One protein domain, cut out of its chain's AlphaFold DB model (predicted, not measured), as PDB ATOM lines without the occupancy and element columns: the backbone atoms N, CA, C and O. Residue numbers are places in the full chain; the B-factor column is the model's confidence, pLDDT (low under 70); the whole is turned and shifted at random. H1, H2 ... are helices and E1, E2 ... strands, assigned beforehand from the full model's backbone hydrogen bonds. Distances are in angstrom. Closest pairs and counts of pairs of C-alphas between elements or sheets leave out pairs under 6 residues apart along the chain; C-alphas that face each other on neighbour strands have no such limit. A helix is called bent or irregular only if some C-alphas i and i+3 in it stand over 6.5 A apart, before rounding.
ATOM      1  N   ILE A   3     154.186  -3.015  39.119       79.94
ATOM      2  CA  ILE A   3     153.849  -4.132  38.226       79.94
ATOM      3  C   ILE A   3     152.434  -3.939  37.674       79.94
ATOM      4  O   ILE A   3     151.489  -3.677  38.424       79.94
ATOM      5  N   ILE A   4     152.301  -4.079  36.355       85.56
ATOM      6  CA  ILE A   4     151.023  -4.158  35.657       85.56
ATOM      7  C   ILE A   4     150.921  -5.516  34.968       85.56
ATOM      8  O   ILE A   4     151.571  -5.767  33.954       85.56
ATOM      9  N   HIS A   5     150.051  -6.371  35.486       87.69
ATOM     10  CA  HIS A   5     149.619  -7.578  34.798       87.69
ATOM     11  C   HIS A   5     148.736  -7.185  33.618       87.69
ATOM     12  O   HIS A   5     147.813  -6.383  33.765       87.69
ATOM     13  N   CYS A   6     148.993  -7.714  32.434       90.25
ATOM     14  CA  CYS A   6     148.280  -7.333  31.231       90.25
ATOM     15  C   CYS A   6     148.009  -8.518  30.317       90.25
ATOM     16  O   CYS A   6     148.773  -9.469  30.218       90.25
ATOM     17  N   THR A   7     146.917  -8.442  29.562       91.50
ATOM     18  CA  THR A   7     146.655  -9.452  28.534       91.50
ATOM     19  C   THR A   7     147.664  -9.368  27.393       91.50
ATOM     20  O   THR A   7     148.068  -8.282  26.970       91.50
ATOM     21  N   ARG A   8     147.944 -10.517  26.753       89.06
ATOM     22  CA  ARG A   8     148.744 -10.592  25.509       89.06
ATOM     23  C   ARG A   8     148.276  -9.604  24.434       89.06
ATOM     24  O   ARG A   8     149.073  -9.128  23.633       89.06
ATOM     25  N   LYS A   9     146.975  -9.301  24.398       90.50
ATOM     26  CA  LYS A   9     146.383  -8.322  23.479       90.50
ATOM     27  C   LYS A   9     146.871  -6.896  23.751       90.50
ATOM     28  O   LYS A   9     147.168  -6.189  22.795       90.50
ATOM     29  N   LEU A  10     146.917  -6.475  25.016       90.81
ATOM     30  CA  LEU A  10     147.397  -5.146  25.396       90.81
ATOM     31  C   LEU A  10     148.903  -5.035  25.158       90.81
ATOM     32  O   LEU A  10     149.347  -4.105  24.497       90.81
ATOM     33  N   LEU A  11     149.662  -6.034  25.595       88.56
ATOM     34  CA  LEU A  11     151.104  -6.113  25.389       88.56
ATOM     35  C   LEU A  11     151.517  -5.943  23.914       88.56
ATOM     36  O   LEU A  11     152.391  -5.138  23.602       88.56
ATOM     37  N   LYS A  12     150.838  -6.638  22.988       87.81
ATOM     38  CA  LYS A  12     151.068  -6.494  21.536       87.81
ATOM     39  C   LYS A  12     150.848  -5.069  21.018       87.81
ATOM     40  O   LYS A  12     151.413  -4.697  19.996       87.81
ATOM     41  N   GLU A  13     149.980  -4.295  21.663       88.31
ATOM     42  CA  GLU A  13     149.685  -2.914  21.270       88.31
ATOM     43  C   GLU A  13     150.645  -1.906  21.917       88.31
ATOM     44  O   GLU A  13     150.882  -0.856  21.321       88.31
ATOM     45  N   LEU A  14     151.201  -2.238  23.088       85.56
ATOM     46  CA  LEU A  14     152.223  -1.454  23.789       85.56
ATOM     47  C   LEU A  14     153.601  -1.534  23.121       85.56
ATOM     48  O   LEU A  14     154.375  -0.591  23.241       85.56
ATOM     49  N   ASP A  15     153.890  -2.619  22.390       82.38
ATOM     50  CA  ASP A  15     155.161  -2.782  21.659       82.38
ATOM     51  C   ASP A  15     156.385  -2.767  22.606       82.38
ATOM     52  O   ASP A  15     157.434  -2.188  22.315       82.38
ATOM     53  N   VAL A  16     156.214  -3.369  23.790       77.44
ATOM     54  CA  VAL A  16     157.222  -3.474  24.857       77.44
ATOM     55  C   VAL A  16     157.669  -4.926  25.041       77.44
ATOM     56  O   VAL A  16     156.870  -5.841  24.812       77.44
ATOM     57  N   PRO A  17     158.930  -5.166  25.450       72.25
ATOM     58  CA  PRO A  17     159.405  -6.512  25.732       72.25
ATOM     59  C   PRO A  17     158.646  -7.124  26.914       72.25
ATOM     60  O   PRO A  17     158.320  -6.447  27.889       72.25
ATOM     61  N   LEU A  18     158.375  -8.423  26.805       69.88
ATOM     62  CA  LEU A  18     157.850  -9.236  27.895       69.88
ATOM     63  C   LEU A  18     158.880  -9.334  29.015       69.88
ATOM     64  O   LEU A  18     160.034  -9.666  28.753       69.88
ATOM     65  N   VAL A  19     158.443  -9.100  30.249       69.44
ATOM     66  CA  VAL A  19     159.212  -9.468  31.437       69.44
ATOM     67  C   VAL A  19     158.690 -10.819  31.912       69.44
ATOM     68  O   VAL A  19     157.491 -10.972  32.148       69.44
ATOM     69  N   GLU A  20     159.575 -11.812  31.995       66.56
ATOM     70  CA  GLU A  20     159.199 -13.148  32.454       66.56
ATOM     71  C   GLU A  20     158.841 -13.145  33.953       66.56
ATOM     72  O   GLU A  20     159.493 -12.433  34.727       66.56
ATOM     73  N   PRO A  21     157.830 -13.933  34.376       60.91
ATOM     74  CA  PRO A  21     157.324 -13.938  35.752       60.91
ATOM     75  C   PRO A  21     158.378 -14.229  36.823       60.91
ATOM     76  O   PRO A  21     158.295 -13.715  37.936       60.91
ATOM     77  N   ASP A  22     159.396 -15.010  36.471       60.22
ATOM     78  CA  ASP A  22     160.414 -15.487  37.409       60.22
ATOM     79  C   ASP A  22     161.458 -14.410  37.764       60.22
ATOM     80  O   ASP A  22     162.245 -14.585  38.690       60.22
ATOM     81  N   ASN A  33     150.058  -3.588  42.987       87.50
ATOM     82  CA  ASN A  33     149.961  -4.156  41.644       87.50
ATOM     83  C   ASN A  33     148.612  -3.843  40.994       87.50
ATOM     84  O   ASN A  33     147.601  -3.610  41.667       87.50
ATOM     85  N   TRP A  34     148.602  -3.870  39.664       90.88
ATOM     86  CA  TRP A  34     147.414  -3.596  38.866       90.88
ATOM     87  C   TRP A  34     147.256  -4.610  37.742       90.88
ATOM     88  O   TRP A  34     148.235  -5.076  37.169       90.88
ATOM     89  N   TYR A  35     146.012  -4.884  37.375       92.62
ATOM     90  CA  TYR A  35     145.655  -5.557  36.133       92.62
ATOM     91  C   TYR A  35     145.228  -4.518  35.099       92.62
ATOM     92  O   TYR A  35     144.447  -3.624  35.418       92.62
ATOM     93  N   ALA A  36     145.693  -4.649  33.860       93.38
ATOM     94  CA  ALA A  36     145.337  -3.789  32.740       93.38
ATOM     95  C   ALA A  36     144.858  -4.603  31.533       93.38
ATOM     96  O   ALA A  36     145.527  -5.526  31.065       93.38
ATOM     97  N   ASN A  37     143.710  -4.226  30.971       94.25
ATOM     98  CA  ASN A  37     143.117  -4.925  29.833       94.25
ATOM     99  C   ASN A  37     142.675  -3.975  28.725       94.25
ATOM    100  O   ASN A  37     142.087  -2.924  28.972       94.25
ATOM    101  N   LEU A  38     142.910  -4.384  27.474       94.06
ATOM    102  CA  LEU A  38     142.434  -3.656  26.301       94.06
ATOM    103  C   LEU A  38     141.085  -4.208  25.825       94.06
ATOM    104  O   LEU A  38     141.007  -5.253  25.161       94.06
ATOM    105  N   LEU A  39     140.019  -3.463  26.094       94.06
ATOM    106  CA  LEU A  39     138.652  -3.782  25.696       94.06
ATOM    107  C   LEU A  39     138.225  -2.979  24.463       94.06
ATOM    108  O   LEU A  39     138.867  -2.002  24.069       94.06
ATOM    109  N   ARG A  40     137.138  -3.418  23.821       92.69
ATOM    110  CA  ARG A  40     136.432  -2.634  22.803       92.69
ATOM    111  C   ARG A  40     135.008  -2.385  23.277       92.69
ATOM    112  O   ARG A  40     134.263  -3.341  23.448       92.69
ATOM    113  N   ILE A  41     134.655  -1.120  23.462       93.94
ATOM    114  CA  ILE A  41     133.312  -0.672  23.847       93.94
ATOM    115  C   ILE A  41     132.877   0.347  22.799       93.94
ATOM    116  O   ILE A  41     133.656   1.235  22.456       93.94
ATOM    117  N   ASP A  42     131.678   0.180  22.235       93.44
ATOM    118  CA  ASP A  42     131.163   1.029  21.148       93.44
ATOM    119  C   ASP A  42     132.169   1.201  19.986       93.44
ATOM    120  O   ASP A  42     132.484   2.295  19.528       93.44
ATOM    121  N   ARG A  43     132.777   0.087  19.550       91.00
ATOM    122  CA  ARG A  43     133.827   0.047  18.505       91.00
ATOM    123  C   ARG A  43     135.097   0.860  18.817       91.00
ATOM    124  O   ARG A  43     136.003   0.910  17.985       91.00
ATOM    125  N   ARG A  44     135.236   1.429  20.019       90.94
ATOM    126  CA  ARG A  44     136.416   2.183  20.468       90.94
ATOM    127  C   ARG A  44     137.271   1.338  21.404       90.94
ATOM    128  O   ARG A  44     136.756   0.551  22.192       90.94
ATOM    129  N   LYS A  45     138.594   1.486  21.310       92.69
ATOM    130  CA  LYS A  45     139.540   0.869  22.250       92.69
ATOM    131  C   LYS A  45     139.443   1.577  23.603       92.69
ATOM    132  O   LYS A  45     139.488   2.807  23.658       92.69
ATOM    133  N   CYS A  46     139.343   0.796  24.670       93.81
ATOM    134  CA  CYS A  46     139.308   1.278  26.044       93.81
ATOM    135  C   CYS A  46     140.320   0.493  26.870       93.81
ATOM    136  O   CYS A  46     140.428  -0.727  26.718       93.81
ATOM    137  N   LEU A  47     141.042   1.187  27.739       93.94
ATOM    138  CA  LEU A  47     141.977   0.572  28.669       93.94
ATOM    139  C   LEU A  47     141.324   0.551  30.047       93.94
ATOM    140  O   LEU A  47     140.935   1.601  30.549       93.94
ATOM    141  N   ILE A  48     141.154  -0.632  30.622       94.94
ATOM    142  CA  ILE A  48     140.630  -0.789  31.979       94.94
ATOM    143  C   ILE A  48     141.772  -1.177  32.905       94.94
ATOM    144  O   ILE A  48     142.602  -2.006  32.530       94.94
ATOM    145  N   PHE A  49     141.790  -0.578  34.088       94.31
ATOM    146  CA  PHE A  49     142.740  -0.866  35.148       94.31
ATOM    147  C   PHE A  49     141.995  -1.273  36.405       94.31
ATOM    148  O   PHE A  49     141.019  -0.618  36.767       94.31
ATOM    149  N   THR A  50     142.491  -2.299  37.084       94.94
ATOM    150  CA  THR A  50     141.960  -2.758  38.368       94.94
ATOM    151  C   THR A  50     143.106  -2.977  39.337       94.94
ATOM    152  O   THR A  50     144.052  -3.696  39.018       94.94
ATOM    153  N   ASN A  51     143.032  -2.358  40.511       92.44
ATOM    154  CA  ASN A  51     143.991  -2.608  41.578       92.44
ATOM    155  C   ASN A  51     143.828  -4.040  42.103       92.44
ATOM    156  O   ASN A  51     142.705  -4.469  42.359       92.44
ATOM    157  N   GLU A  52     144.936  -4.753  42.302       90.88
ATOM    158  CA  GLU A  52     144.919  -6.144  42.769       90.88
ATOM    159  C   GLU A  52     144.264  -6.294  44.151       90.88
ATOM    160  O   GLU A  52     143.483  -7.216  44.365       90.88
ATOM    161  N   LYS A  53     144.555  -5.379  45.086       89.88
ATOM    162  CA  LYS A  53     144.129  -5.505  46.488       89.88
ATOM    163  C   LYS A  53     142.779  -4.858  46.762       89.88
ATOM    164  O   LYS A  53     141.938  -5.453  47.423       89.88
ATOM    165  N   SER A  54     142.583  -3.623  46.305       93.25
ATOM    166  CA  SER A  54     141.371  -2.857  46.621       93.25
ATOM    167  C   SER A  54     140.220  -3.101  45.651       93.25
ATOM    168  O   SER A  54     139.119  -2.619  45.901       93.25
ATOM    169  N   LEU A  55     140.475  -3.786  44.529       94.19
ATOM    170  CA  LEU A  55     139.539  -3.933  43.408       94.19
ATOM    171  C   LEU A  55     139.057  -2.595  42.830       94.19
ATOM    172  O   LEU A  55     138.089  -2.553  42.074       94.19
ATOM    173  N   TYR A  56     139.732  -1.491  43.159       94.38
ATOM    174  CA  TYR A  56     139.424  -0.197  42.578       94.38
ATOM    175  C   TYR A  56     139.668  -0.248  41.071       94.38
ATOM    176  O   TYR A  56     140.785  -0.528  40.623       94.38
ATOM    177  N   THR A  57     138.622   0.048  40.301       94.62
ATOM    178  CA  THR A  57     138.631  -0.052  38.844       94.62
ATOM    179  C   THR A  57     138.348   1.293  38.203       94.62
ATOM    180  O   THR A  57     137.401   1.987  38.569       94.62
ATOM    181  N   PHE A  58     139.129   1.637  37.184       94.25
ATOM    182  CA  PHE A  58     138.854   2.784  36.326       94.25
ATOM    183  C   PHE A  58     139.094   2.444  34.855       94.25
ATOM    184  O   PHE A  58     139.810   1.499  34.513       94.25
ATOM    185  N   LEU A  59     138.476   3.225  33.968       92.50
ATOM    186  CA  LEU A  59     138.527   3.017  32.525       92.50
ATOM    187  C   LEU A  59     138.945   4.299  31.807       92.50
ATOM    188  O   LEU A  59     138.378   5.365  32.033       92.50
ATOM    189  N   ILE A  60     139.901   4.170  30.890       92.31
ATOM    190  CA  ILE A  60     140.304   5.214  29.950       92.31
ATOM    191  C   ILE A  60     139.626   4.918  28.607       92.31
ATOM    192  O   ILE A  60     139.982   3.939  27.937       92.31
ATOM    193  N   PRO A  61     138.631   5.718  28.192       92.38
ATOM    194  CA  PRO A  61     137.947   5.511  26.927       92.38
ATOM    195  C   PRO A  61     138.745   6.102  25.756       92.38
ATOM    196  O   PRO A  61     139.582   6.984  25.926       92.38
ATOM    197  N   LYS A  62     138.420   5.664  24.533       91.06
ATOM    198  CA  LYS A  62     138.917   6.252  23.270       91.06
ATOM    199  C   LYS A  62     140.451   6.254  23.127       91.06
ATOM    200  O   LYS A  62     141.019   7.173  22.542       91.06
ATOM    201  N   VAL A  63     141.123   5.211  23.609       90.38
ATOM    202  CA  VAL A  63     142.585   5.087  23.517       90.38
ATOM    203  C   VAL A  63     143.005   4.822  22.070       90.38
ATOM    204  O   VAL A  63     142.573   3.849  21.448       90.38
ATOM    205  N   LEU A  64     143.867   5.679  21.521       87.31
ATOM    206  CA  LEU A  64     144.436   5.491  20.187       87.31
ATOM    207  C   LEU A  64     145.677   4.595  20.245       87.31
ATOM    208  O   LEU A  64     146.374   4.534  21.253       87.31
ATOM    209  N   LYS A  65     145.997   3.938  19.125       83.56
ATOM    210  CA  LYS A  65     147.212   3.114  19.015       83.56
ATOM    211  C   LYS A  65     148.490   3.936  19.241       83.56
ATOM    212  O   LYS A  65     149.425   3.434  19.847       83.56
ATOM    213  N   ALA A  66     148.507   5.196  18.800       83.25
ATOM    214  CA  ALA A  66     149.622   6.113  19.031       83.25
ATOM    215  C   ALA A  66     149.870   6.364  20.531       83.25
ATOM    216  O   ALA A  66     151.018   6.378  20.962       83.25
ATOM    217  N   ASN A  67     148.805   6.460  21.335       80.19
ATOM    218  CA  ASN A  67     148.902   6.676  22.783       80.19
ATOM    219  C   ASN A  67     149.570   5.486  23.488       80.19
ATOM    220  O   ASN A  67     150.295   5.672  24.457       80.19
ATOM    221  N   LEU A  68     149.335   4.263  22.997       79.25
ATOM    222  CA  LEU A  68     149.901   3.040  23.572       79.25
ATOM    223  C   LEU A  68     151.386   2.850  23.239       79.25
ATOM    224  O   LEU A  68     152.083   2.188  23.993       79.25
ATOM    225  N   LYS A  69     151.873   3.458  22.153       78.25
ATOM    226  CA  LYS A  69     153.282   3.382  21.737       78.25
ATOM    227  C   LYS A  69     154.172   4.451  22.370       78.25
ATOM    228  O   LYS A  69     155.387   4.415  22.174       78.25
ATOM    229  N   ASN A  70     153.596   5.413  23.091       71.88
ATOM    230  CA  ASN A  70     154.384   6.446  23.746       71.88
ATOM    231  C   ASN A  70     155.096   5.862  24.979       71.88
ATOM    232  O   ASN A  70     154.468   5.586  26.000       71.88
ATOM    233  N   LYS A  71     156.415   5.678  24.869       60.69
ATOM    234  CA  LYS A  71     157.260   5.070  25.907       60.69
ATOM    235  C   LYS A  71     157.428   5.952  27.148       60.69
ATOM    236  O   LYS A  71     157.687   5.417  28.222       60.69
ATOM    237  N   GLU A  72     157.224   7.265  27.032       56.50
ATOM    238  CA  GLU A  72     157.295   8.192  28.172       56.50
ATOM    239  C   GLU A  72     156.167   7.953  29.185       56.50
ATOM    240  O   GLU A  72     156.323   8.239  30.369       56.50
ATOM    241  N   LEU A  73     155.052   7.357  28.748       55.03
ATOM    242  CA  LEU A  73     153.895   7.082  29.601       55.03
ATOM    243  C   LEU A  73     154.131   5.924  30.592       55.03
ATOM    244  O   LEU A  73     153.381   5.784  31.556       55.03
ATOM    245  N   TYR A  74     155.156   5.093  30.369       55.84
ATOM    246  CA  TYR A  74     155.361   3.832  31.099       55.84
ATOM    247  C   TYR A  74     156.714   3.724  31.807       55.84
ATOM    248  O   TYR A  74     157.099   2.643  32.254       55.84
ATOM    249  N   VAL A  75     157.452   4.829  31.923       49.84
ATOM    250  CA  VAL A  75     158.755   4.841  32.599       49.84
ATOM    251  C   VAL A  75     158.582   4.394  34.060       49.84
ATOM    252  O   VAL A  75     157.833   4.997  34.825       49.84
ATOM    253  N   GLY A  76     159.255   3.303  34.441       51.47
ATOM    254  CA  GLY A  76     159.182   2.718  35.789       51.47
ATOM    255  C   GLY A  76     158.025   1.736  36.030       51.47
ATOM    256  O   GLY A  76     157.783   1.356  37.183       51.47
ATOM    257  N   ILE A  77     157.315   1.324  34.972       58.03
ATOM    258  CA  ILE A  77     156.244   0.321  35.008       58.03
ATOM    259  C   ILE A  77     156.705  -0.955  34.291       58.03
ATOM    260  O   ILE A  77     157.132  -0.905  33.140       58.03
ATOM    261  N   HIS A  78     156.578  -2.104  34.957       58.47
ATOM    262  CA  HIS A  78     156.864  -3.415  34.371       58.47
ATOM    263  C   HIS A  78     155.568  -4.116  33.973       58.47
ATOM    264  O   HIS A  78     154.659  -4.251  34.793       58.47
ATOM    265  N   PHE A  79     155.498  -4.572  32.721       62.50
ATOM    266  CA  PHE A  79     154.362  -5.323  32.196       62.50
ATOM    267  C   PHE A  79     154.621  -6.824  32.281       62.50
ATOM    268  O   PHE A  79     155.624  -7.316  31.765       62.50
ATOM    269  N   VAL A  80     153.693  -7.537  32.910       61.47
ATOM    270  CA  VAL A  80     153.732  -8.990  33.129       61.47
ATOM    271  C   VAL A  80     152.449  -9.596  32.549       61.47
ATOM    272  O   VAL A  80     151.452  -8.884  32.434       61.47
TER     273      VAL A  80
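AT A GLANCE: This is residues 3 to 22 and 33 to 80 of the 81 residues of an uncharacterized protein of Nitrospirae bacterium RBG_13_41_22 (UniProt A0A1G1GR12). A strongly twisted sheet of five strands makes the body of the domain, with its longest strands E2 and E3 as a bent hairpin nearest the middle, and the seven-residue helix H1 packs across E2. From the edge strand E4 the chain passes through two short helices, H2 and H3, to E5 at the other edge. The printed part has 68 residues, with three named helices and five named strands in the order E1 H1 E2 E3 E4 H2 H3 E5, and its class is mixed, helices and strands. The sheet is mixed, in the order E4 E3 E2 E1 E5, and E2, E3 and E4 form a meander, each strand the antiparallel neighbour of the one before. The whole is compact, with a radius of gyration of the C-alphas of 11.8 A and spans of 37 by 28 by 20 A.

HOW THE PARTS SIT: E1, residues 3 to 6, is an inner strand of the sheet, and a tight link joins it to H1, residues 8 to 14. E2, residues 34 to 41, is parallel to E1 at 32 degrees, with N 36 and O 5 2.7 A apart. H1 is on the sheet at a height of 7.4 A, over E2, and runs across the strands at 80 degrees to E2 on the local plane; their closest C-alphas, those of Leu 10 and Leu 38, are 5.3 A apart. E2 bends by 51 degrees at residue 38. It forms a hairpin with E3, residues 44 to 51, antiparallel at 156 degrees, with N 39 and O 46 2.8 A apart. E3 forms a hairpin with the edge strand E4, residues 57 to 60, antiparallel at 152 degrees, with N 60 and O 47 2.8 A apart. H2, residues 65 to 68, is not on the sheet and only just touches H1, with 3 pairs of C-alphas within 8 A; the closest, those of Leu 14 and Leu 68, are 5.1 A apart. H3, residues 71 to 74, is not on the sheet either, and H2 and H3 meet only through their link. The edge strand E5, residues 77 to 80, is parallel to E1 at 44 degrees, with N 6 and O 80 2.7 A apart. In H1, 2 of 3 O i to N i+4 pairs are within hydrogen-bond range; H2 and H3 are too short for such a pair.

IN THESE COORDINATES: E1 begins at C-alpha 3, (153.849, -4.132, 38.226). H1 measures 9.9 A from first to last C-alpha, E2 20.8 A and E3 22.9 A. E3 begins at C-alpha 44, (136.416, 2.183, 20.468). E5 ends at C-alpha 80, (153.732, -8.990, 33.129).

THE WHOLE: The two C-alphas farthest apart, those of Asp 22 and Asp 42, are 37.3 A apart. Residues 23 to 32, in the link from H1 to E2, are not printed, and C-alphas 22 and 33 are 16.0 A apart across the cut. The links printed whole are tight. Mean pLDDT of the printed part is 82.7; residues 18 to 22 and 71 to 80 are under 70.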